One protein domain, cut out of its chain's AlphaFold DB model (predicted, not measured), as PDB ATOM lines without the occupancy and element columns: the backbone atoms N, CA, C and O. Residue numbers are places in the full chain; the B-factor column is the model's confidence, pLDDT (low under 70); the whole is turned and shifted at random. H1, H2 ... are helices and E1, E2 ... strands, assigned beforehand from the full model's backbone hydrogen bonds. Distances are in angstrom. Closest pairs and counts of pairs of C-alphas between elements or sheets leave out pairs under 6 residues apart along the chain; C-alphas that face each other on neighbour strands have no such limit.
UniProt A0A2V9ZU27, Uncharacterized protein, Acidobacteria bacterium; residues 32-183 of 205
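AT A GLANCE: This is residues 32 to 183 of the 205 residues of an uncharacterized protein of Acidobacteria bacterium (UniProt A0A2V9ZU27). The picture is a single antiparallel sheet of eight strands, curled like part of a barrel and folded back on itself, with E5, E8 and E3 facing E1, E4, E6 and E7 across the hinge strand E2. The long helix H1 crosses the sheet on its outside, the short H3 caps one end on the opposite face, and the small H2 only grazes the sheet. The printed part has 152 residues, with named elements in the order H1 H2 E1 E2 E3 E4 H3 E5 E6 E7 E8; the class is mixed, helices and strands. Across the sheet the order is E5 E8 E3 E2 E1 E4 E6 E7. The whole is compact, with a radius of gyration of the C-alphas of 14.2 A and spans of 45 by 36 by 29 A.

IN THESE COORDINATES: Find C-alpha 32 at (125.448, 103.078, 154.600); from there H1, residues 32 to 46, runs 20.9 A. Next come H2, residues 55 to 60, and E1, residues 63 to 70, 20.2 A long. E2, residues 77 to 88, begins at C-alpha 77 at (136.614, 110.318, 136.634), spans 32.8 A and bends by 59 degrees at residue 80. Read on to E3, residues 96 to 103, 22.4 A, and E4, residues 110 to 116, 19.1 A. H3 is residues 119 to 126 and E5 residues 130 to 132. E6, residues 158 to 164, spans 20.1 A; E7 is residues 167 to 170, and E8, residues 174 to 179, ends at C-alpha 179 at (140.208, 109.729, 152.677).

HOW THE PARTS SIT: Begin with E1, E2 and E3, a meander, each strand the antiparallel neighbour of the one before; with E4 beside E1 they form a Greek key. Look at N 66 and O 82, 2.9 A, for the hairpin E1 and E2, and at N 65 and O 114, 2.8 A, for E1 and E4. H1 is on the sheet at a height of 8.2 A and runs across the strands, at 74 degrees to E2 on the local plane; its closest C-alphas to E1 are those of Ala 38 and Val 66, 5.8 A. H3 is on the opposite face, with the C-alphas of Met 124 and Leu 130 of E5 4.7 A apart. In H1, H2 and H3 every O i to N i+4 pair is within hydrogen-bond range.

THE WHOLE: The C-alphas farthest apart are those of Thr 149 and Ser 182, 44.9 A. The printed part has no cut. The link from E5 to E6, residues 133 to 157, is long. Mean pLDDT of the printed part is 88.2; residues 49 to 50, 134 to 139 and 147 to 153 are under 70.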
ATOM      1  N   ALA A  32     125.990 104.436 154.617       91.69
ATOM      2  CA  ALA A  32     125.448 103.078 154.600       91.69
ATOM      3  C   ALA A  32     125.128 102.601 153.175       91.69
ATOM      4  O   ALA A  32     125.469 101.477 152.810       91.69
ATOM      5  N   ALA A  33     124.554 103.475 152.342       93.12
ATOM      6  CA  ALA A  33     124.291 103.170 150.940       93.12
ATOM      7  C   ALA A  33     125.589 102.890 150.167       93.12
ATOM      8  O   ALA A  33     125.653 101.922 149.417       93.12
ATOM      9  N   LEU A  34     126.651 103.673 150.395       94.88
ATOM     10  CA  LEU A  34     127.940 103.450 149.733       94.88
ATOM     11  C   LEU A  34     128.586 102.119 150.144       94.88
ATOM     12  O   LEU A  34     129.130 101.412 149.294       94.88
ATOM     13  N   LEU A  35     128.505 101.763 151.430       96.00
ATOM     14  CA  LEU A  35     128.974 100.468 151.924       96.00
ATOM     15  C   LEU A  35     128.162  99.309 151.332       96.00
ATOM     16  O   LEU A  35     128.741  98.297 150.932       96.00
ATOM     17  N   SER A  36     126.842  99.474 151.226       96.25
ATOM     18  CA  SER A  36     125.952  98.506 150.581       96.25
ATOM     19  C   SER A  36     126.303  98.318 149.102       96.25
ATOM     20  O   SER A  36     126.535  97.193 148.667       96.25
ATOM     21  N   SER A  37     126.468  99.403 148.336       96.62
ATOM     22  CA  SER A  37     126.893  99.336 146.931       96.62
ATOM     23  C   SER A  37     128.242  98.636 146.766       96.62
ATOM     24  O   SER A  37     128.375  97.765 145.911       96.62
ATOM     25  N   ALA A  38     129.235  98.958 147.602       96.25
ATOM     26  CA  ALA A  38     130.529  98.274 147.573       96.25
ATOM     27  C   ALA A  38     130.398  96.769 147.878       96.25
ATOM     28  O   ALA A  38     131.048  95.950 147.229       96.25
ATOM     29  N   SER A  39     129.526  96.402 148.821       95.62
ATOM     30  CA  SER A  39     129.237  95.002 149.151       95.62
ATOM     31  C   SER A  39     128.579  94.282 147.976       95.62
ATOM     32  O   SER A  39     129.025  93.203 147.612       95.62
ATOM     33  N   HIS A  40     127.602  94.909 147.313       95.19
ATOM     34  CA  HIS A  40     126.955  94.366 146.116       95.19
ATOM     35  C   HIS A  40     127.927  94.127 144.955       95.19
ATOM     36  O   HIS A  40     127.779  93.132 144.245       95.19
ATOM     37  N   VAL A  41     128.924  94.998 144.768       94.81
ATOM     38  CA  VAL A  41     129.988  94.780 143.775       94.81
ATOM     39  C   VAL A  41     130.774  93.515 144.105       94.81
ATOM     40  O   VAL A  41     130.902  92.652 143.238       94.81
ATOM     41  N   LEU A  42     131.265  93.385 145.343       92.44
ATOM     42  CA  LEU A  42     132.024  92.207 145.792       92.44
ATOM     43  C   LEU A  42     131.204  90.921 145.632       92.44
ATOM     44  O   LEU A  42     131.656  89.956 145.026       92.44
ATOM     45  N   ASP A  43     129.958  90.951 146.084       91.31
ATOM     46  CA  ASP A  43     128.991  89.871 145.941       91.31
ATOM     47  C   ASP A  43     128.759  89.461 144.478       91.31
ATOM     48  O   ASP A  43     128.700  88.274 144.145       91.31
ATOM     49  N   GLY A  44     128.608  90.448 143.592       88.31
ATOM     50  CA  GLY A  44     128.368  90.235 142.170       88.31
ATOM     51  C   GLY A  44     129.542  89.555 141.471       88.31
ATOM     52  O   GLY A  44     129.322  88.666 140.647       88.31
ATOM     53  N   ILE A  45     130.775  89.934 141.823       85.25
ATOM     54  CA  ILE A  45     131.983  89.334 141.242       85.25
ATOM     55  C   ILE A  45     132.307  87.971 141.861       85.25
ATOM     56  O   ILE A  45     132.814  87.103 141.162       85.25
ATOM     57  N   SER A  46     131.968  87.740 143.134       82.75
ATOM     58  CA  SER A  46     132.149  86.436 143.785       82.75
ATOM     59  C   SER A  46     131.197  85.368 143.244       82.75
ATOM     60  O   SER A  46     131.542  84.191 143.233       82.75
ATOM     61  N   ARG A  47     130.002  85.758 142.779       79.62
ATOM     62  CA  ARG A  47     129.002  84.824 142.230       79.62
ATOM     63  C   ARG A  47     129.267  84.394 140.781       79.62
ATOM     64  O   ARG A  47     128.648  83.437 140.324       79.62
ATOM     65  N   LYS A  48     130.155  85.073 140.049       72.75
ATOM     66  CA  LYS A  48     130.466  84.771 138.641       72.75
ATOM     67  C   LYS A  48     131.842  84.107 138.539       72.75
ATOM     68  O   LYS A  48     132.858  84.757 138.755       72.75
ATOM     69  N   SER A  49     131.883  82.815 138.195       60.59
ATOM     70  CA  SER A  49     133.125  82.022 138.233       60.59
ATOM     71  C   SER A  49     134.076  82.275 137.063       60.59
ATOM     72  O   SER A  49     135.284  82.153 137.234       60.59
ATOM     73  N   GLU A  50     133.564  82.635 135.884       66.62
ATOM     74  CA  GLU A  50     134.382  82.637 134.665       66.62
ATOM     75  C   GLU A  50     135.495  83.694 134.689       66.62
ATOM     76  O   GLU A  50     136.555  83.465 134.126       66.62
ATOM     77  N   ASN A  51     135.306  84.823 135.385       76.12
ATOM     78  CA  ASN A  51     136.285  85.916 135.455       76.12
ATOM     79  C   ASN A  51     136.447  86.450 136.890       76.12
ATOM     80  O   ASN A  51     136.333  87.650 137.126       76.12
ATOM     81  N   ALA A  52     136.680  85.565 137.862       85.50
ATOM     82  CA  ALA A  52     136.914  85.947 139.258       85.50
ATOM     83  C   ALA A  52     138.364  86.413 139.525       85.50
ATOM     84  O   ALA A  52     139.279  86.165 138.732       85.50
ATOM     85  N   VAL A  53     138.575  87.070 140.672       89.50
ATOM     86  CA  VAL A  53     139.912  87.409 141.194       89.50
ATOM     87  C   VAL A  53     140.574  86.131 141.731       89.50
ATOM     88  O   VAL A  53     139.972  85.476 142.578       89.50
ATOM     89  N   PRO A  54     141.796  85.764 141.297       88.69
ATOM     90  CA  PRO A  54     142.468  84.556 141.778       88.69
ATOM     91  C   PRO A  54     142.747  84.575 143.287       88.69
ATOM     92  O   PRO A  54     143.189  85.594 143.827       88.69
ATOM     93  N   ASP A  55     142.631  83.421 143.948       88.06
ATOM     94  CA  ASP A  55     142.895  83.275 145.390       88.06
ATOM     95  C   ASP A  55     144.296  83.750 145.790       88.06
ATOM     96  O   ASP A  55     144.480  84.367 146.838       88.06
ATOM     97  N   ALA A  56     145.298  83.546 144.931       87.19
ATOM     98  CA  ALA A  56     146.657  84.034 145.162       87.19
ATOM     99  C   ALA A  56     146.723  85.568 145.335       87.19
ATOM    100  O   ALA A  56     147.507  86.062 146.152       87.19
ATOM    101  N   VAL A  57     145.883  86.322 144.614       90.50
ATOM    102  CA  VAL A  57     145.749  87.779 144.779       90.50
ATOM    103  C   VAL A  57     145.063  88.091 146.106       90.50
ATOM    104  O   VAL A  57     145.585  88.884 146.894       90.50
ATOM    105  N   LEU A  58     143.931  87.441 146.393       91.12
ATOM    106  CA  LEU A  58     143.146  87.665 147.615       91.12
ATOM    107  C   LEU A  58     143.949  87.361 148.893       91.12
ATOM    108  O   LEU A  58     143.891  88.121 149.868       91.12
ATOM    109  N   ASN A  59     144.753  86.299 148.861       90.44
ATOM    110  CA  ASN A  59     145.608  85.864 149.964       90.44
ATOM    111  C   ASN A  59     146.778  86.823 150.215       90.44
ATOM    112  O   ASN A  59     147.162  87.045 151.362       90.44
ATOM    113  N   ARG A  60     147.336  87.436 149.162       91.31
ATOM    114  CA  ARG A  60     148.416  88.433 149.294       91.31
ATOM    115  C   ARG A  60     147.926  89.848 149.587       91.31
ATOM    116  O   ARG A  60     148.722  90.699 149.986       91.31
ATOM    117  N   THR A  61     146.640  90.116 149.385       94.62
ATOM    118  CA  THR A  61     146.066  91.452 149.546       94.62
ATOM    119  C   THR A  61     146.154  91.920 150.996       94.62
ATOM    120  O   THR A  61     145.590  91.311 151.905       94.62
ATOM    121  N   LYS A  62     146.821  93.062 151.196       96.44
ATOM    122  CA  LYS A  62     146.932  93.756 152.486       96.44
ATOM    123  C   LYS A  62     145.829  94.779 152.686       96.44
ATOM    124  O   LYS A  62     145.379  94.963 153.808       96.44
ATOM    125  N   CYS A  63     145.412  95.457 151.624       97.69
ATOM    126  CA  CYS A  63     144.230  96.309 151.629       97.69
ATOM    127  C   CYS A  63     143.511  96.176 150.295       97.69
ATOM    128  O   CYS A  63     144.166  95.981 149.275       97.69
ATOM    129  N   PHE A  64     142.195  96.342 150.284       97.00
ATOM    130  CA  PHE A  64     141.439  96.489 149.047       97.00
ATOM    131  C   PHE A  64     140.632  97.782 149.053       97.00
ATOM    132  O   PHE A  64     140.326  98.346 150.105       97.00
ATOM    133  N   VAL A  65     140.294  98.238 147.854       98.12
ATOM    134  CA  VAL A  65     139.431  99.387 147.594       98.12
ATOM    135  C   VAL A  65     138.350  98.957 146.616       98.12
ATOM    136  O   VAL A  65     138.653  98.271 145.641       98.12
ATOM    137  N   VAL A  66     137.118  99.397 146.855       98.12
ATOM    138  CA  VAL A  66     135.985  99.251 145.937       98.12
ATOM    139  C   VAL A  66     135.358 100.622 145.720       98.12
ATOM    140  O   VAL A  66     134.956 101.289 146.675       98.12
ATOM    141  N   ILE A  67     135.278 101.048 144.463       97.94
ATOM    142  CA  ILE A  67     134.633 102.293 144.046       97.94
ATOM    143  C   ILE A  67     133.534 101.921 143.047       97.94
ATOM    144  O   ILE A  67     133.843 101.652 141.883       97.94
ATOM    145  N   PRO A  68     132.271 101.853 143.493       97.06
ATOM    146  CA  PRO A  68     131.176 101.426 142.639       97.06
ATOM    147  C   PRO A  68     130.769 102.515 141.635       97.06
ATOM    148  O   PRO A  68     130.871 103.712 141.912       97.06
ATOM    149  N   HIS A  69     130.244 102.074 140.494       94.75
ATOM    150  CA  HIS A  69     129.454 102.863 139.543       94.75
ATOM    151  C   HIS A  69     130.138 104.132 139.007       94.75
ATOM    152  O   HIS A  69     129.503 105.175 138.828       94.75
ATOM    153  N   LEU A  70     131.433 104.053 138.706       95.25
ATOM    154  CA  LEU A  70     132.158 105.151 138.078       95.25
ATOM    155  C   LEU A  70     131.657 105.410 136.656       95.25
ATOM    156  O   LEU A  70     131.559 104.508 135.821       95.25
ATOM    157  N   ALA A  71     131.419 106.682 136.351       91.06
ATOM    158  CA  ALA A  71     131.158 107.150 134.997       91.06
ATOM    159  C   ALA A  71     132.477 107.240 134.208       91.06
ATOM    160  O   ALA A  71     133.087 108.304 134.125       91.06
ATOM    161  N   GLY A  72     132.955 106.105 133.685       84.62
ATOM    162  CA  GLY A  72     134.072 106.068 132.737       84.62
ATOM    163  C   GLY A  72     133.693 106.605 131.350       84.62
ATOM    164  O   GLY A  72     132.586 107.094 131.135       84.62
ATOM    165  N   GLY A  73     134.629 106.532 130.403       82.12
ATOM    166  CA  GLY A  73     134.477 107.099 129.055       82.12
ATOM    167  C   GLY A  73     134.764 108.603 128.982       82.12
ATOM    168  O   GLY A  73     134.638 109.213 127.923       82.12
ATOM    169  N   THR A  74     135.179 109.207 130.096       85.50
ATOM    170  CA  THR A  74     135.539 110.621 130.205       85.50
ATOM    171  C   THR A  74     137.046 110.793 130.409       85.50
ATOM    172  O   THR A  74     137.750 109.885 130.856       85.50
ATOM    173  N   ALA A  75     137.556 111.997 130.125       86.12
ATOM    174  CA  ALA A  75     138.956 112.339 130.395       86.12
ATOM    175  C   ALA A  75     139.290 112.340 131.900       86.12
ATOM    176  O   ALA A  75     140.435 112.102 132.270       86.12
ATOM    177  N   HIS A  76     138.297 112.600 132.758       92.88
ATOM    178  CA  HIS A  76     138.443 112.639 134.210       92.88
ATOM    179  C   HIS A  76     137.260 111.956 134.890       92.88
ATOM    180  O   HIS A  76     136.100 112.250 134.598       92.88
ATOM    181  N   VAL A  77     137.567 111.098 135.855       94.50
ATOM    182  CA  VAL A  77     136.614 110.318 136.634       94.50
ATOM    183  C   VAL A  77     136.825 110.612 138.109       94.50
ATOM    184  O   VAL A  77     137.950 110.590 138.611       94.50
ATOM    185  N   ASN A  78     135.728 110.858 138.817       95.25
ATOM    186  CA  ASN A  78     135.722 111.024 140.260       95.25
ATOM    187  C   ASN A  78     134.680 110.083 140.860       95.25
ATOM    188  O   ASN A  78     133.617 109.890 140.275       95.25
ATOM    189  N   GLY A  79     134.962 109.530 142.034       95.56
ATOM    190  CA  GLY A  79     134.008 108.674 142.729       95.56
ATOM    191  C   GLY A  79     134.316 108.528 144.203       95.56
ATOM    192  O   GLY A  79     135.412 108.848 144.666       95.56
ATOM    193  N   ARG A  80     133.321 108.049 144.943       97.19
ATOM    194  CA  ARG A  80     133.460 107.672 146.349       97.19
ATOM    195  C   ARG A  80     133.464 106.160 146.445       97.19
ATOM    196  O   ARG A  80     132.826 105.490 145.642       97.19
ATOM    197  N   GLY A  81     134.182 105.640 147.421       97.25
ATOM    198  CA  GLY A  81     134.306 104.209 147.618       97.25
ATOM    199  C   GLY A  81     134.614 103.865 149.058       97.25
ATOM    200  O   GLY A  81     134.646 104.725 149.943       97.25
ATOM    201  N   VAL A  82     134.867 102.584 149.263       97.88
ATOM    202  CA  VAL A  82     135.219 102.014 150.556       97.88
ATOM    203  C   VAL A  82     136.555 101.311 150.421       97.88
ATOM    204  O   VAL A  82     136.838 100.657 149.417       97.88
ATOM    205  N   ALA A  83     137.380 101.452 151.445       98.00
ATOM    206  CA  ALA A  83     138.621 100.728 151.591       98.00
ATOM    207  C   ALA A  83     138.595  99.907 152.878       98.00
ATOM    208  O   ALA A  83     137.985 100.304 153.873       98.00
ATOM    209  N   ASN A  84     139.283  98.772 152.859       97.06
ATOM    210  CA  ASN A  84     139.509  97.967 154.048       97.06
ATOM    211  C   ASN A  84     140.918  97.368 154.028       97.06
ATOM    212  O   ASN A  84     141.461  97.075 152.961       97.06
ATOM    213  N   CYS A  85     141.524  97.187 155.199       97.62
ATOM    214  CA  CYS A  85     142.885  96.689 155.345       97.62
ATOM    215  C   CYS A  85     142.959  95.507 156.309       97.62
ATOM    216  O   CYS A  85     142.314  95.502 157.346       97.62
ATOM    217  N   ARG A  86     143.809  94.527 156.013       95.50
ATOM    218  CA  ARG A  86     144.191  93.491 156.969       95.50
ATOM    219  C   ARG A  86     145.055  94.101 158.067       95.50
ATOM    220  O   ARG A  86     145.996  94.859 157.800       95.50
ATOM    221  N   GLU A  87     144.725  93.755 159.300       91.31
ATOM    222  CA  GLU A  87     145.511  94.055 160.497       91.31
ATOM    223  C   GLU A  87     146.387  92.848 160.854       91.31
ATOM    224  O   GLU A  87     147.557  93.008 161.192       91.31
ATOM    225  N   THR A  88     145.844  91.642 160.677       89.25
ATOM    226  CA  THR A  88     146.547  90.350 160.712       89.25
ATOM    227  C   THR A  88     146.052  89.485 159.541       89.25
ATOM    228  O   THR A  88     145.083  89.879 158.885       89.25
ATOM    229  N   PRO A  89     146.679  88.334 159.221       84.12
ATOM    230  CA  PRO A  89     146.210  87.467 158.136       84.12
ATOM    231  C   PRO A  89     144.707  87.158 158.200       84.12
ATOM    232  O   PRO A  89     144.036  87.270 157.178       84.12
ATOM    233  N   ASP A  90     144.162  86.926 159.396       85.88
ATOM    234  CA  ASP A  90     142.757  86.531 159.588       85.88
ATOM    235  C   ASP A  90     141.832  87.676 160.034       85.88
ATOM    236  O   ASP A  90     140.630  87.476 160.196       85.88
ATOM    237  N   ARG A  91     142.365  88.891 160.235       92.56
ATOM    238  CA  ARG A  91     141.588  90.035 160.736       92.56
ATOM    239  C   ARG A  91     141.679  91.237 159.813       92.56
ATOM    240  O   ARG A  91     142.765  91.746 159.537       92.56
ATOM    241  N   TRP A  92     140.517  91.740 159.420       94.44
ATOM    242  CA  TRP A  92     140.364  93.009 158.720       94.44
ATOM    243  C   TRP A  92     140.000  94.136 159.689       94.44
ATOM    244  O   TRP A  92     139.336  93.905 160.696       94.44
ATOM    245  N   SER A  93     140.423  95.356 159.364       94.44
ATOM    246  CA  SER A  93     140.019  96.581 160.049       94.44
ATOM    247  C   SER A  93     138.539  96.900 159.806       94.44
ATOM    248  O   SER A  93     137.871  96.287 158.968       94.44
ATOM    249  N   ALA A  94     138.027  97.918 160.497       93.75
ATOM    250  CA  ALA A  94     136.783  98.557 160.083       93.75
ATOM    251  C   ALA A  94     136.959  99.226 158.700       93.75
ATOM    252  O   ALA A  94     138.024  99.800 158.433       93.75
ATOM    253  N   PRO A  95     135.944  99.181 157.819       95.06
ATOM    254  CA  PRO A  95     136.000  99.874 156.539       95.06
ATOM    255  C   PRO A  95     136.058 101.395 156.734       95.06
ATOM    256  O   PRO A  95     135.475 101.942 157.670       95.06
ATOM    257  N   PHE A  96     136.720 102.091 155.811       96.06
ATOM    258  CA  PHE A  96     136.796 103.552 155.789       96.06
ATOM    259  C   PHE A  96     136.483 104.110 154.402       96.06
ATOM    260  O   PHE A  96     136.727 103.473 153.375       96.06
ATOM    261  N   PHE A  97     135.927 105.320 154.375       97.19
ATOM    262  CA  PHE A  97     135.489 105.960 153.140       97.19
ATOM    263  C   PHE A  97     136.636 106.669 152.433       97.19
ATOM    264  O   PHE A  97     137.468 107.341 153.053       97.19
ATOM    265  N   ILE A  98     136.646 106.543 151.110       97.88
ATOM    266  CA  ILE A  98     137.654 107.141 150.244       97.88
ATOM    267  C   ILE A  98     137.017 107.897 149.083       97.88
ATOM    268  O   ILE A  98     135.865 107.675 148.704       97.88
ATOM    269  N   LYS A  99     137.807 108.790 148.496       97.56
ATOM    270  CA  LYS A  99     137.542 109.459 147.227       97.56
ATOM    271  C   LYS A  99     138.630 109.094 146.239       97.56
ATOM    272  O   LYS A  99     139.817 109.188 146.553       97.56
ATOM    273  N   PHE A 100     138.208 108.754 145.034       97.56
ATOM    274  CA  PHE A 100     139.064 108.572 143.880       97.56
ATOM    275  C   PHE A 100     138.900 109.739 142.916       97.56
ATOM    276  O   PHE A 100     137.785 110.204 142.673       97.56
ATOM    277  N   ARG A 101     140.023 110.195 142.366       96.88
ATOM    278  CA  ARG A 101     140.083 111.170 141.275       96.88
ATOM    279  C   ARG A 101     141.141 110.707 140.290       96.88
ATOM    280  O   ARG A 101     142.295 110.535 140.686       96.88
ATOM    281  N   GLY A 102     140.769 110.506 139.035       95.12
ATOM    282  CA  GLY A 102     141.659 109.898 138.059       95.12
ATOM    283  C   GLY A 102     141.114 109.875 136.639       95.12
ATOM    284  O   GLY A 102     140.269 110.684 136.278       95.12
ATOM    285  N   HIS A 103     141.635 108.960 135.834       93.88
ATOM    286  CA  HIS A 103     141.300 108.731 134.429       93.88
ATOM    287  C   HIS A 103     141.593 107.264 134.059       93.88
ATOM    288  O   HIS A 103     141.991 106.474 134.916       93.88
ATOM    289  N   GLY A 104     141.412 106.893 132.787       89.19
ATOM    290  CA  GLY A 104     141.774 105.558 132.284       89.19
ATOM    291  C   GLY A 104     140.684 104.493 132.446       89.19
ATOM    292  O   GLY A 104     140.951 103.306 132.279       89.19
ATOM    293  N   LEU A 105     139.451 104.902 132.751       90.06
ATOM    294  CA  LEU A 105     138.278 104.026 132.748       90.06
ATOM    295  C   LEU A 105     137.521 104.222 131.437       90.06
ATOM    296  O   LEU A 105     137.103 105.337 131.128       90.06
ATOM    297  N   ARG A 106     137.371 103.151 130.654       86.75
ATOM    298  CA  ARG A 106     136.836 103.226 129.284       86.75
ATOM    299  C   ARG A 106     135.312 103.118 129.225       86.75
ATOM    300  O   ARG A 106     134.695 103.822 128.438       86.75
ATOM    301  N   ALA A 107     134.714 102.259 130.048       88.25
ATOM    302  CA  ALA A 107     133.277 101.999 130.028       88.25
ATOM    303  C   ALA A 107     132.521 102.856 131.064       88.25
ATOM    304  O   ALA A 107     133.036 103.092 132.163       88.25
ATOM    305  N   PRO A 108     131.292 103.308 130.760       90.06
ATOM    306  CA  PRO A 108     130.408 103.873 131.773       90.06
ATOM    307  C   PRO A 108     129.984 102.792 132.782       90.06
ATOM    308  O   PRO A 108     130.064 101.601 132.489       90.06
ATOM    309  N   HIS A 109     129.520 103.211 133.962       92.06
ATOM    310  CA  HIS A 109     129.061 102.319 135.039       92.06
ATOM    311  C   HIS A 109     130.088 101.241 135.425       92.06
ATOM    312  O   HIS A 109     129.739 100.083 135.644       92.06
ATOM    313  N   THR A 110     131.362 101.631 135.492       94.06
ATOM    314  CA  THR A 110     132.455 100.728 135.858       94.06
ATOM    315  C   THR A 110     132.643 100.703 137.369       94.06
ATOM    316  O   THR A 110     132.827 101.746 137.992       94.06
ATOM    317  N   ASP A 111     132.697  99.519 137.956       96.19
ATOM    318  CA  ASP A 111     133.164  99.336 139.325       96.19
ATOM    319  C   ASP A 111     134.692  99.202 139.313       96.19
ATOM    320  O   ASP A 111     135.245  98.339 138.632       96.19
ATOM    321  N   LEU A 112     135.406 100.061 140.038       96.00
ATOM    322  CA  LEU A 112     136.863  99.978 140.158       96.00
ATOM    323  C   LEU A 112     137.230  99.249 141.447       96.00
ATOM    324  O   LEU A 112     136.868  99.690 142.540       96.00
ATOM    325  N   LEU A 113     138.001  98.171 141.318       96.25
ATOM    326  CA  LEU A 113     138.595  97.466 142.445       96.25
ATOM    327  C   LEU A 113     140.113  97.619 142.417       96.25
ATOM    328  O   LEU A 113     140.741  97.510 141.363       96.25
ATOM    329  N   VAL A 114     140.711  97.852 143.581       96.00
ATOM    330  CA  VAL A 114     142.168  97.920 143.738       96.00
ATOM    331  C   VAL A 114     142.582  96.979 144.854       96.00
ATOM    332  O   VAL A 114     142.151  97.156 145.989       96.00
ATOM    333  N   PHE A 115     143.437  96.010 144.547       95.25
ATOM    334  CA  PHE A 115     144.030  95.094 145.519       95.25
ATOM    335  C   PHE A 115     145.471  95.515 145.770       95.25
ATOM    336  O   PHE A 115     146.312  95.444 144.878       95.25
ATOM    337  N   ILE A 116     145.761  95.985 146.977       95.56
ATOM    338  CA  ILE A 116     147.073  96.482 147.373       95.56
ATOM    339  C   ILE A 116     147.845  95.339 148.020       95.56
ATOM    340  O   ILE A 116     147.440  94.806 149.057       95.56
ATOM    341  N   LEU A 117     148.972  94.978 147.412       93.62
ATOM    342  CA  LEU A 117     149.773  93.816 147.793       93.62
ATOM    343  C   LEU A 117     150.971  94.217 148.665       93.62
ATOM    344  O   LEU A 117     151.413  93.449 149.522       93.62
ATOM    345  N   SER A 118     151.485  95.437 148.492       93.06
ATOM    346  CA  SER A 118     152.665  95.912 149.217       93.06
ATOM    347  C   SER A 118     152.331  96.597 150.547       93.06
ATOM    348  O   SER A 118     151.285  97.229 150.729       93.06
ATOM    349  N   SER A 119     153.261  96.511 151.503       94.81
ATOM    350  CA  SER A 119     153.149  97.222 152.786       94.81
ATOM    351  C   SER A 119     153.227  98.744 152.613       94.81
ATOM    352  O   SER A 119     152.585  99.481 153.361       94.81
ATOM    353  N   THR A 120     153.991  99.216 151.622       95.06
ATOM    354  CA  THR A 120     154.110 100.640 151.288       95.06
ATOM    355  C   THR A 120     152.780 101.183 150.785       95.06
ATOM    356  O   THR A 120     152.267 102.139 151.359       95.06
ATOM    357  N   GLY A 121     152.160 100.520 149.811       95.19
ATOM    358  CA  GLY A 121     150.858 100.901 149.274       95.19
ATOM    359  C   GLY A 121     149.779 100.887 150.352       95.19
ATOM    360  O   GLY A 121     148.987 101.822 150.447       95.19
ATOM    361  N   ALA A 122     149.791  99.885 151.240       96.62
ATOM    362  CA  ALA A 122     148.865  99.821 152.370       96.62
ATOM    363  C   ALA A 122     149.023 101.033 153.308       96.62
ATOM    364  O   ALA A 122     148.035 101.635 153.730       96.62
ATOM    365  N   ARG A 123     150.265 101.445 153.598       96.75
ATOM    366  CA  ARG A 123     150.555 102.655 154.383       96.75
ATOM    367  C   ARG A 123     150.122 103.933 153.652       96.75
ATOM    368  O   ARG A 123     149.569 104.837 154.278       96.75
ATOM    369  N   MET A 124     150.333 104.009 152.340       97.38
ATOM    370  CA  MET A 124     149.899 105.148 151.524       97.38
ATOM    371  C   MET A 124     148.373 105.264 151.479       97.38
ATOM    372  O   MET A 124     147.841 106.363 151.610       97.38
ATOM    373  N   LEU A 125     147.656 104.142 151.391       97.62
ATOM    374  CA  LEU A 125     146.195 104.119 151.442       97.62
ATOM    375  C   LEU A 125     145.668 104.598 152.797       97.62
ATOM    376  O   LEU A 125     144.848 105.507 152.829       97.62
ATOM    377  N   ARG A 126     146.192 104.051 153.902       96.31
ATOM    378  CA  ARG A 126     145.802 104.447 155.271       96.31
ATOM    379  C   ARG A 126     146.155 105.892 155.624       96.31
ATOM    380  O   ARG A 126     145.619 106.430 156.583       96.31
ATOM    381  N   SER A 127     147.086 106.510 154.902       96.31
ATOM    382  CA  SER A 127     147.412 107.935 155.057       96.31
ATOM    383  C   SER A 127     146.637 108.836 154.089       96.31
ATOM    384  O   SER A 127     146.847 110.049 154.094       96.31
ATOM    385  N   GLY A 128     145.752 108.267 153.261       96.50
ATOM    386  CA  GLY A 128     144.954 109.001 152.283       96.50
ATOM    387  C   GLY A 128     145.768 109.572 151.116       96.50
ATOM    388  O   GLY A 128     145.388 110.599 150.555       96.50
ATOM    389  N   LYS A 129     146.905 108.953 150.782       95.69
ATOM    390  CA  LYS A 129     147.866 109.436 149.774       95.69
ATOM    391  C   LYS A 129     148.190 108.391 148.704       95.69
ATOM    392  O   LYS A 129     149.191 108.535 148.003       95.69
ATOM    393  N   LEU A 130     147.393 107.329 148.578       96.88
ATOM    394  CA  LEU A 130     147.662 106.288 147.591       96.88
ATOM    395  C   LEU A 130     147.521 106.860 146.180       96.88
ATOM    396  O   LEU A 130     146.479 107.401 145.814       96.88
ATOM    397  N   GLN A 131     148.570 106.706 145.381       95.56
ATOM    398  CA  GLN A 131     148.531 106.979 143.953       95.56
ATOM    399  C   GLN A 131     148.483 105.646 143.224       95.56
ATOM    400  O   GLN A 131     149.381 104.822 143.384       95.56
ATOM    401  N   ILE A 132     147.444 105.444 142.421       91.69
ATOM    402  CA  ILE A 132     147.378 104.312 141.506       91.69
ATOM    403  C   ILE A 132     147.822 104.789 140.132       91.69
ATOM    404  O   ILE A 132     147.407 105.839 139.648       91.69
ATOM    405  N   ARG A 133     148.706 104.027 139.506       84.69
ATOM    406  CA  ARG A 133     149.198 104.289 138.157       84.69
ATOM    407  C   ARG A 133     148.777 103.104 137.316       84.69
ATOM    408  O   ARG A 133     149.006 101.973 137.748       84.69
ATOM    409  N   GLY A 134     148.189 103.373 136.151       68.62
ATOM    410  CA  GLY A 134     147.828 102.330 135.195       68.62
ATOM    411  C   GLY A 134     149.039 101.428 134.965       68.62
ATOM    412  O   GLY A 134     150.104 101.903 134.557       68.62
ATOM    413  N   GLN A 135     148.915 100.156 135.338       62.84
ATOM    414  CA  GLN A 135     150.025  99.216 135.262       62.84
ATOM    415  C   GLN A 135     150.258  98.865 133.789       62.84
ATOM    416  O   GLN A 135     149.370  98.364 133.110       62.84
ATOM    417  N   LYS A 136     151.465  99.143 133.282       47.09
ATOM    418  CA  LYS A 136     151.863  98.840 131.893       47.09
ATOM    419  C   LYS A 136     152.241  97.362 131.682       47.09
ATOM    420  O   LYS A 136     152.530  96.972 130.555       47.09
ATOM    421  N   ARG A 137     152.290  96.546 132.744       43.56
ATOM    422  CA  ARG A 137     152.611  95.111 132.691       43.56
ATOM    423  C   ARG A 137     151.472  94.300 133.295       43.56
ATOM    424  O   ARG A 137     151.154  94.500 134.457       43.56
ATOM    425  N   ALA A 138     150.950  93.394 132.467       53.25
ATOM    426  CA  ALA A 138     149.880  92.435 132.719       53.25
ATOM    427  C   ALA A 138     148.563  93.067 133.204       53.25
ATOM    428  O   ALA A 138     148.452  93.559 134.324       53.25
ATOM    429  N   SER A 139     147.539  93.004 132.345       68.06
ATOM    430  CA  SER A 139     146.138  93.106 132.768       68.06
ATOM    431  C   SER A 139     145.959  92.283 134.046       68.06
ATOM    432  O   SER A 139     146.451  91.154 134.103       68.06
ATOM    433  N   ALA A 140     145.349  92.865 135.081       80.25
ATOM    434  CA  ALA A 140     145.233  92.209 136.375       80.25
ATOM    435  C   ALA A 140     144.683  90.772 136.203       80.25
ATOM    436  O   ALA A 140     143.720  90.577 135.455       80.25
ATOM    437  N   PRO A 141     145.322  89.764 136.821       85.75
ATOM    438  CA  PRO A 141     145.075  88.360 136.516       85.75
ATOM    439  C   PRO A 141     143.644  87.963 136.867       85.75
ATOM    440  O   PRO A 141     143.126  88.363 137.911       85.75
ATOM    441  N   LEU A 142     143.028  87.148 136.016       86.75
ATOM    442  CA  LEU A 142     141.715  86.542 136.233       86.75
ATOM    443  C   LEU A 142     141.879  85.027 136.344       86.75
ATOM    444  O   LEU A 142     142.850  84.474 135.824       86.75
ATOM    445  N   VAL A 143     140.921  84.350 136.978       82.88
ATOM    446  CA  VAL A 143     140.899  82.876 137.039       82.88
ATOM    447  C   VAL A 143     140.917  82.251 135.635       82.88
ATOM    448  O   VAL A 143     141.626  81.277 135.413       82.88
ATOM    449  N   SER A 144     140.225  82.844 134.658       78.31
ATOM    450  CA  SER A 144     140.244  82.397 133.255       78.31
ATOM    451  C   SER A 144     141.587  82.580 132.549       78.31
ATOM    452  O   SER A 144     141.892  81.840 131.616       78.31
ATOM    453  N   THR A 145     142.384  83.573 132.951       75.56
ATOM    454  CA  THR A 145     143.642  83.929 132.274       75.56
ATOM    455  C   THR A 145     144.883  83.429 133.006       75.56
ATOM    456  O   THR A 145     145.973  83.452 132.438       75.56
ATOM    457  N   THR A 146     144.734  82.966 134.249       72.25
ATOM    458  CA  THR A 146     145.828  82.498 135.106       72.25
ATOM    459  C   THR A 146     145.589  81.045 135.484       72.25
ATOM    460  O   THR A 146     144.668  80.736 136.234       72.25
ATOM    461  N   GLN A 147     146.428  80.142 134.977       61.19
ATOM    462  CA  GLN A 147     146.315  78.715 135.275       61.19
ATOM    463  C   GLN A 147     146.555  78.431 136.768       61.19
ATOM    464  O   GLN A 147     147.469  78.977 137.385       61.19
ATOM    465  N   VAL A 148     145.734  77.540 137.332       54.88
ATOM    466  CA  VAL A 148     145.631  77.232 138.774       54.88
ATOM    467  C   VAL A 148     146.907  76.602 139.365       54.88
ATOM    468  O   VAL A 148     147.070  76.579 140.580       54.88
ATOM    469  N   THR A 149     147.843  76.118 138.545       47.25
ATOM    470  CA  THR A 149     148.939  75.258 139.022       47.25
ATOM    471  C   THR A 149     150.311  75.910 139.179       47.25
ATOM    472  O   THR A 149     151.102  75.387 139.959       47.25
ATOM    473  N   THR A 150     150.657  77.014 138.506       52.03
ATOM    474  CA  THR A 150     152.077  77.428 138.496       52.03
ATOM    475  C   THR A 150     152.302  78.877 138.036       52.03
ATOM    476  O   THR A 150     151.914  79.251 136.938       52.03
ATOM    477  N   GLN A 151     152.994  79.669 138.870       52.97
ATOM    478  CA  GLN A 151     153.562  81.008 138.603       52.97
ATOM    479  C   GLN A 151     152.595  82.178 138.330       52.97
ATOM    480  O   GLN A 151     152.663  82.826 137.289       52.97
ATOM    481  N   LEU A 152     151.803  82.581 139.332       65.69
ATOM    482  CA  LEU A 152     151.389  83.987 139.401       65.69
ATOM    483  C   LEU A 152     152.466  84.794 140.140       65.69
ATOM    484  O   LEU A 152     152.488  84.848 141.371       65.69
ATOM    485  N   ASP A 153     153.384  85.397 139.382       66.50
ATOM    486  CA  ASP A 153     154.429  86.254 139.942       66.50
ATOM    487  C   ASP A 153     153.866  87.638 140.306       66.50
ATOM    488  O   ASP A 153     153.869  88.594 139.527       66.50
ATOM    489  N   LEU A 154     153.305  87.727 141.513       74.88
ATOM    490  CA  LEU A 154     152.728  88.947 142.073       74.88
ATOM    491  C   LEU A 154     153.822  89.869 142.627       74.88
ATOM    492  O   LEU A 154     153.998  89.979 143.844       74.88
ATOM    493  N   THR A 155     154.544  90.527 141.720       72.31
ATOM    494  CA  THR A 155     155.582  91.532 142.035       72.31
ATOM    495  C   THR A 155     155.049  92.962 142.094       72.31
ATOM    496  O   THR A 155     155.724  93.855 142.605       72.31
ATOM    497  N   GLY A 156     153.836  93.193 141.585       78.88
ATOM    498  CA  GLY A 156     153.200  94.507 141.560       78.88
ATOM    499  C   GLY A 156     152.863  95.043 142.954       78.88
ATOM    500  O   GLY A 156     152.523  94.296 143.871       78.88
ATOM    501  N   GLU A 157     152.911  96.368 143.104       86.31
ATOM    502  CA  GLU A 157     152.528  97.038 144.350       86.31
ATOM    503  C   GLU A 157     151.023  96.899 144.635       86.31
ATOM    504  O   GLU A 157     150.597  96.716 145.782       86.31
ATOM    505  N   PHE A 158     150.227  96.976 143.572       90.06
ATOM    506  CA  PHE A 158     148.781  96.834 143.567       90.06
ATOM    507  C   PHE A 158     148.305  96.314 142.203       90.06
ATOM    508  O   PHE A 158     148.990  96.470 141.192       90.06
ATOM    509  N   LEU A 159     147.111  95.728 142.183       91.88
ATOM    510  CA  LEU A 159     146.398  95.281 140.990       91.88
ATOM    511  C   LEU A 159     145.073  96.029 140.871       91.88
ATOM    512  O   LEU A 159     144.354  96.179 141.860       91.88
ATOM    513  N   THR A 160     144.747  96.488 139.666       93.06
ATOM    514  CA  THR A 160     143.542  97.271 139.370       93.06
ATOM    515  C   THR A 160     142.613  96.495 138.447       93.06
ATOM    516  O   THR A 160     143.017  96.077 137.362       93.06
ATOM    517  N   TYR A 161     141.353  96.352 138.850       92.75
ATOM    518  CA  TYR A 161     140.306  95.680 138.085       92.75
ATOM    519  C   TYR A 161     139.155  96.635 137.778       92.75
ATOM    520  O   TYR A 161     138.827  97.510 138.577       92.75
ATOM    521  N   ALA A 162     138.540  96.446 136.617       92.19
ATOM    522  CA  ALA A 162     137.311  97.101 136.201       92.19
ATOM    523  C   ALA A 162     136.211  96.042 136.089       92.19
ATOM    524  O   ALA A 162     136.371  95.059 135.363       92.19
ATOM    525  N   GLY A 163     135.115  96.250 136.812       92.19
ATOM    526  CA  GLY A 163     133.899  95.453 136.754       92.19
ATOM    527  C   GLY A 163     132.819  96.161 135.946       92.19
ATOM    528  O   GLY A 163     132.516  97.320 136.210       92.19
ATOM    529  N   VAL A 164     132.218  95.470 134.979       91.44
ATOM    530  CA  VAL A 164     131.042  95.959 134.244       91.44
ATOM    531  C   VAL A 164     129.984  94.869 134.268       91.44
ATOM    532  O   VAL A 164     130.236  93.748 133.829       91.44
ATOM    533  N   ALA A 165     128.813  95.170 134.833       89.06
ATOM    534  CA  ALA A 165     127.733  94.194 135.025       89.06
ATOM    535  C   ALA A 165     128.215  92.876 135.685       89.06
ATOM    536  O   ALA A 165     127.778  91.777 135.332       89.06
ATOM    537  N   GLY A 166     129.156  92.975 136.632       86.06
ATOM    538  CA  GLY A 166     129.758  91.840 137.344       86.06
ATOM    539  C   GLY A 166     130.837  91.066 136.575       86.06
ATOM    540  O   GLY A 166     131.330  90.069 137.088       86.06
ATOM    541  N   VAL A 167     131.213  91.481 135.362       89.19
ATOM    542  CA  VAL A 167     132.335  90.887 134.617       89.19
ATOM    543  C   VAL A 167     133.599  91.691 134.894       89.19
ATOM    544  O   VAL A 167     133.616  92.898 134.655       89.19
ATOM    545  N   LEU A 168     134.645  91.027 135.390       90.06
ATOM    546  CA  LEU A 168     135.929  91.663 135.668       90.06
ATOM    547  C   LEU A 168     136.869  91.634 134.467       90.06
ATOM    548  O   LEU A 168     136.930  90.678 133.697       90.06
ATOM    549  N   SER A 169     137.667  92.689 134.381       89.25
ATOM    550  CA  SER A 169     138.810  92.836 133.489       89.25
ATOM    551  C   SER A 169     139.916  93.607 134.207       89.25
ATOM    552  O   SER A 169     139.667  94.256 135.227       89.25
ATOM    553  N   GLY A 170     141.142  93.562 133.691       88.81
ATOM    554  CA  GLY A 170     142.187  94.466 134.158       88.81
ATOM    555  C   GLY A 170     141.843  95.919 133.829       88.81
ATOM    556  O   GLY A 170     141.274  96.221 132.781       88.81
ATOM    557  N   SER A 171     142.191  96.824 134.738       89.12
ATOM    558  CA  SER A 171     141.934  98.254 134.596       89.12
ATOM    559  C   SER A 171     143.225  99.039 134.422       89.12
ATOM    560  O   SER A 171     144.204  98.815 135.131       89.12
ATOM    561  N   GLU A 172     143.184 100.024 133.528       89.31
ATOM    562  CA  GLU A 172     144.250 101.011 133.318       89.31
ATOM    563  C   GLU A 172     144.042 102.279 134.164       89.31
ATOM    564  O   GLU A 172     144.707 103.293 133.936       89.31
ATOM    565  N   ALA A 173     143.124 102.238 135.136       92.00
ATOM    566  CA  ALA A 173     142.812 103.377 135.986       92.00
ATOM    567  C   ALA A 173     144.072 103.984 136.617       92.00
ATOM    568  O   ALA A 173     144.916 103.301 137.204       92.00
ATOM    569  N   ASN A 174     144.168 105.304 136.520       93.38
ATOM    570  CA  ASN A 174     145.271 106.089 137.046       93.38
ATOM    571  C   ASN A 174     144.704 107.282 137.811       93.38
ATOM    572  O   ASN A 174     143.817 107.970 137.312       93.38
ATOM    573  N   GLY A 175     145.184 107.523 139.026       95.31
ATOM    574  CA  GLY A 175     144.676 108.597 139.858       95.31
ATOM    575  C   GLY A 175     145.112 108.514 141.311       95.31
ATOM    576  O   GLY A 175     146.051 107.811 141.678       95.31
ATOM    577  N   ILE A 176     144.408 109.264 142.149       97.12
ATOM    578  CA  ILE A 176     144.703 109.412 143.574       97.12
ATOM    579  C   ILE A 176     143.506 108.920 144.378       97.12
ATOM    580  O   ILE A 176     142.367 109.299 144.095       97.12
ATOM    581  N   ILE A 177     143.788 108.113 145.396       98.06
ATOM    582  CA  ILE A 177     142.837 107.653 146.402       98.06
ATOM    583  C   ILE A 177     143.196 108.318 147.733       98.06
ATOM    584  O   ILE A 177     144.284 108.109 148.277       98.06
ATOM    585  N   GLY A 178     142.269 109.122 148.249       97.75
ATOM    586  CA  GLY A 178     142.392 109.799 149.540       97.75
ATOM    587  C   GLY A 178     141.194 109.549 150.444       97.75
ATOM    588  O   GLY A 178     140.163 109.066 149.986       97.75
ATOM    589  N   HIS A 179     141.314 109.878 151.730       97.25
ATOM    590  CA  HIS A 179     140.208 109.729 152.677       97.25
ATOM    591  C   HIS A 179     139.037 110.650 152.338       97.25
ATOM    592  O   HIS A 179     139.217 111.790 151.902       97.25
ATOM    593  N   ASP A 180     137.830 110.163 152.604       95.25
ATOM    594  CA  ASP A 180     136.608 110.939 152.482       95.25
ATOM    595  C   ASP A 180     136.040 111.303 153.854       95.25
ATOM    596  O   ASP A 180     135.151 110.648 154.396       95.25
ATOM    597  N   THR A 181     136.552 112.391 154.420       88.25
ATOM    598  CA  THR A 181     136.150 112.862 155.751       88.25
ATOM    599  C   THR A 181     134.713 113.377 155.811       88.25
ATOM    600  O   THR A 181     134.166 113.473 156.902       88.25
ATOM    601  N   SER A 182     134.061 113.657 154.672       87.25
ATOM    602  CA  SER A 182     132.657 114.094 154.673       87.25
ATOM    603  C   SER A 182     131.667 112.949 154.904       87.25
ATOM    604  O   SER A 182     130.479 113.210 155.052       87.25
ATOM    605  N   LEU A 183     132.132 111.696 154.838       81.75
ATOM    606  CA  LEU A 183     131.338 110.492 155.107       81.75
ATOM    607  C   LEU A 183     131.722 109.809 156.421       81.75
ATOM    608  O   LEU A 183     131.068 108.847 156.820       81.75
TER     609      LEU A 183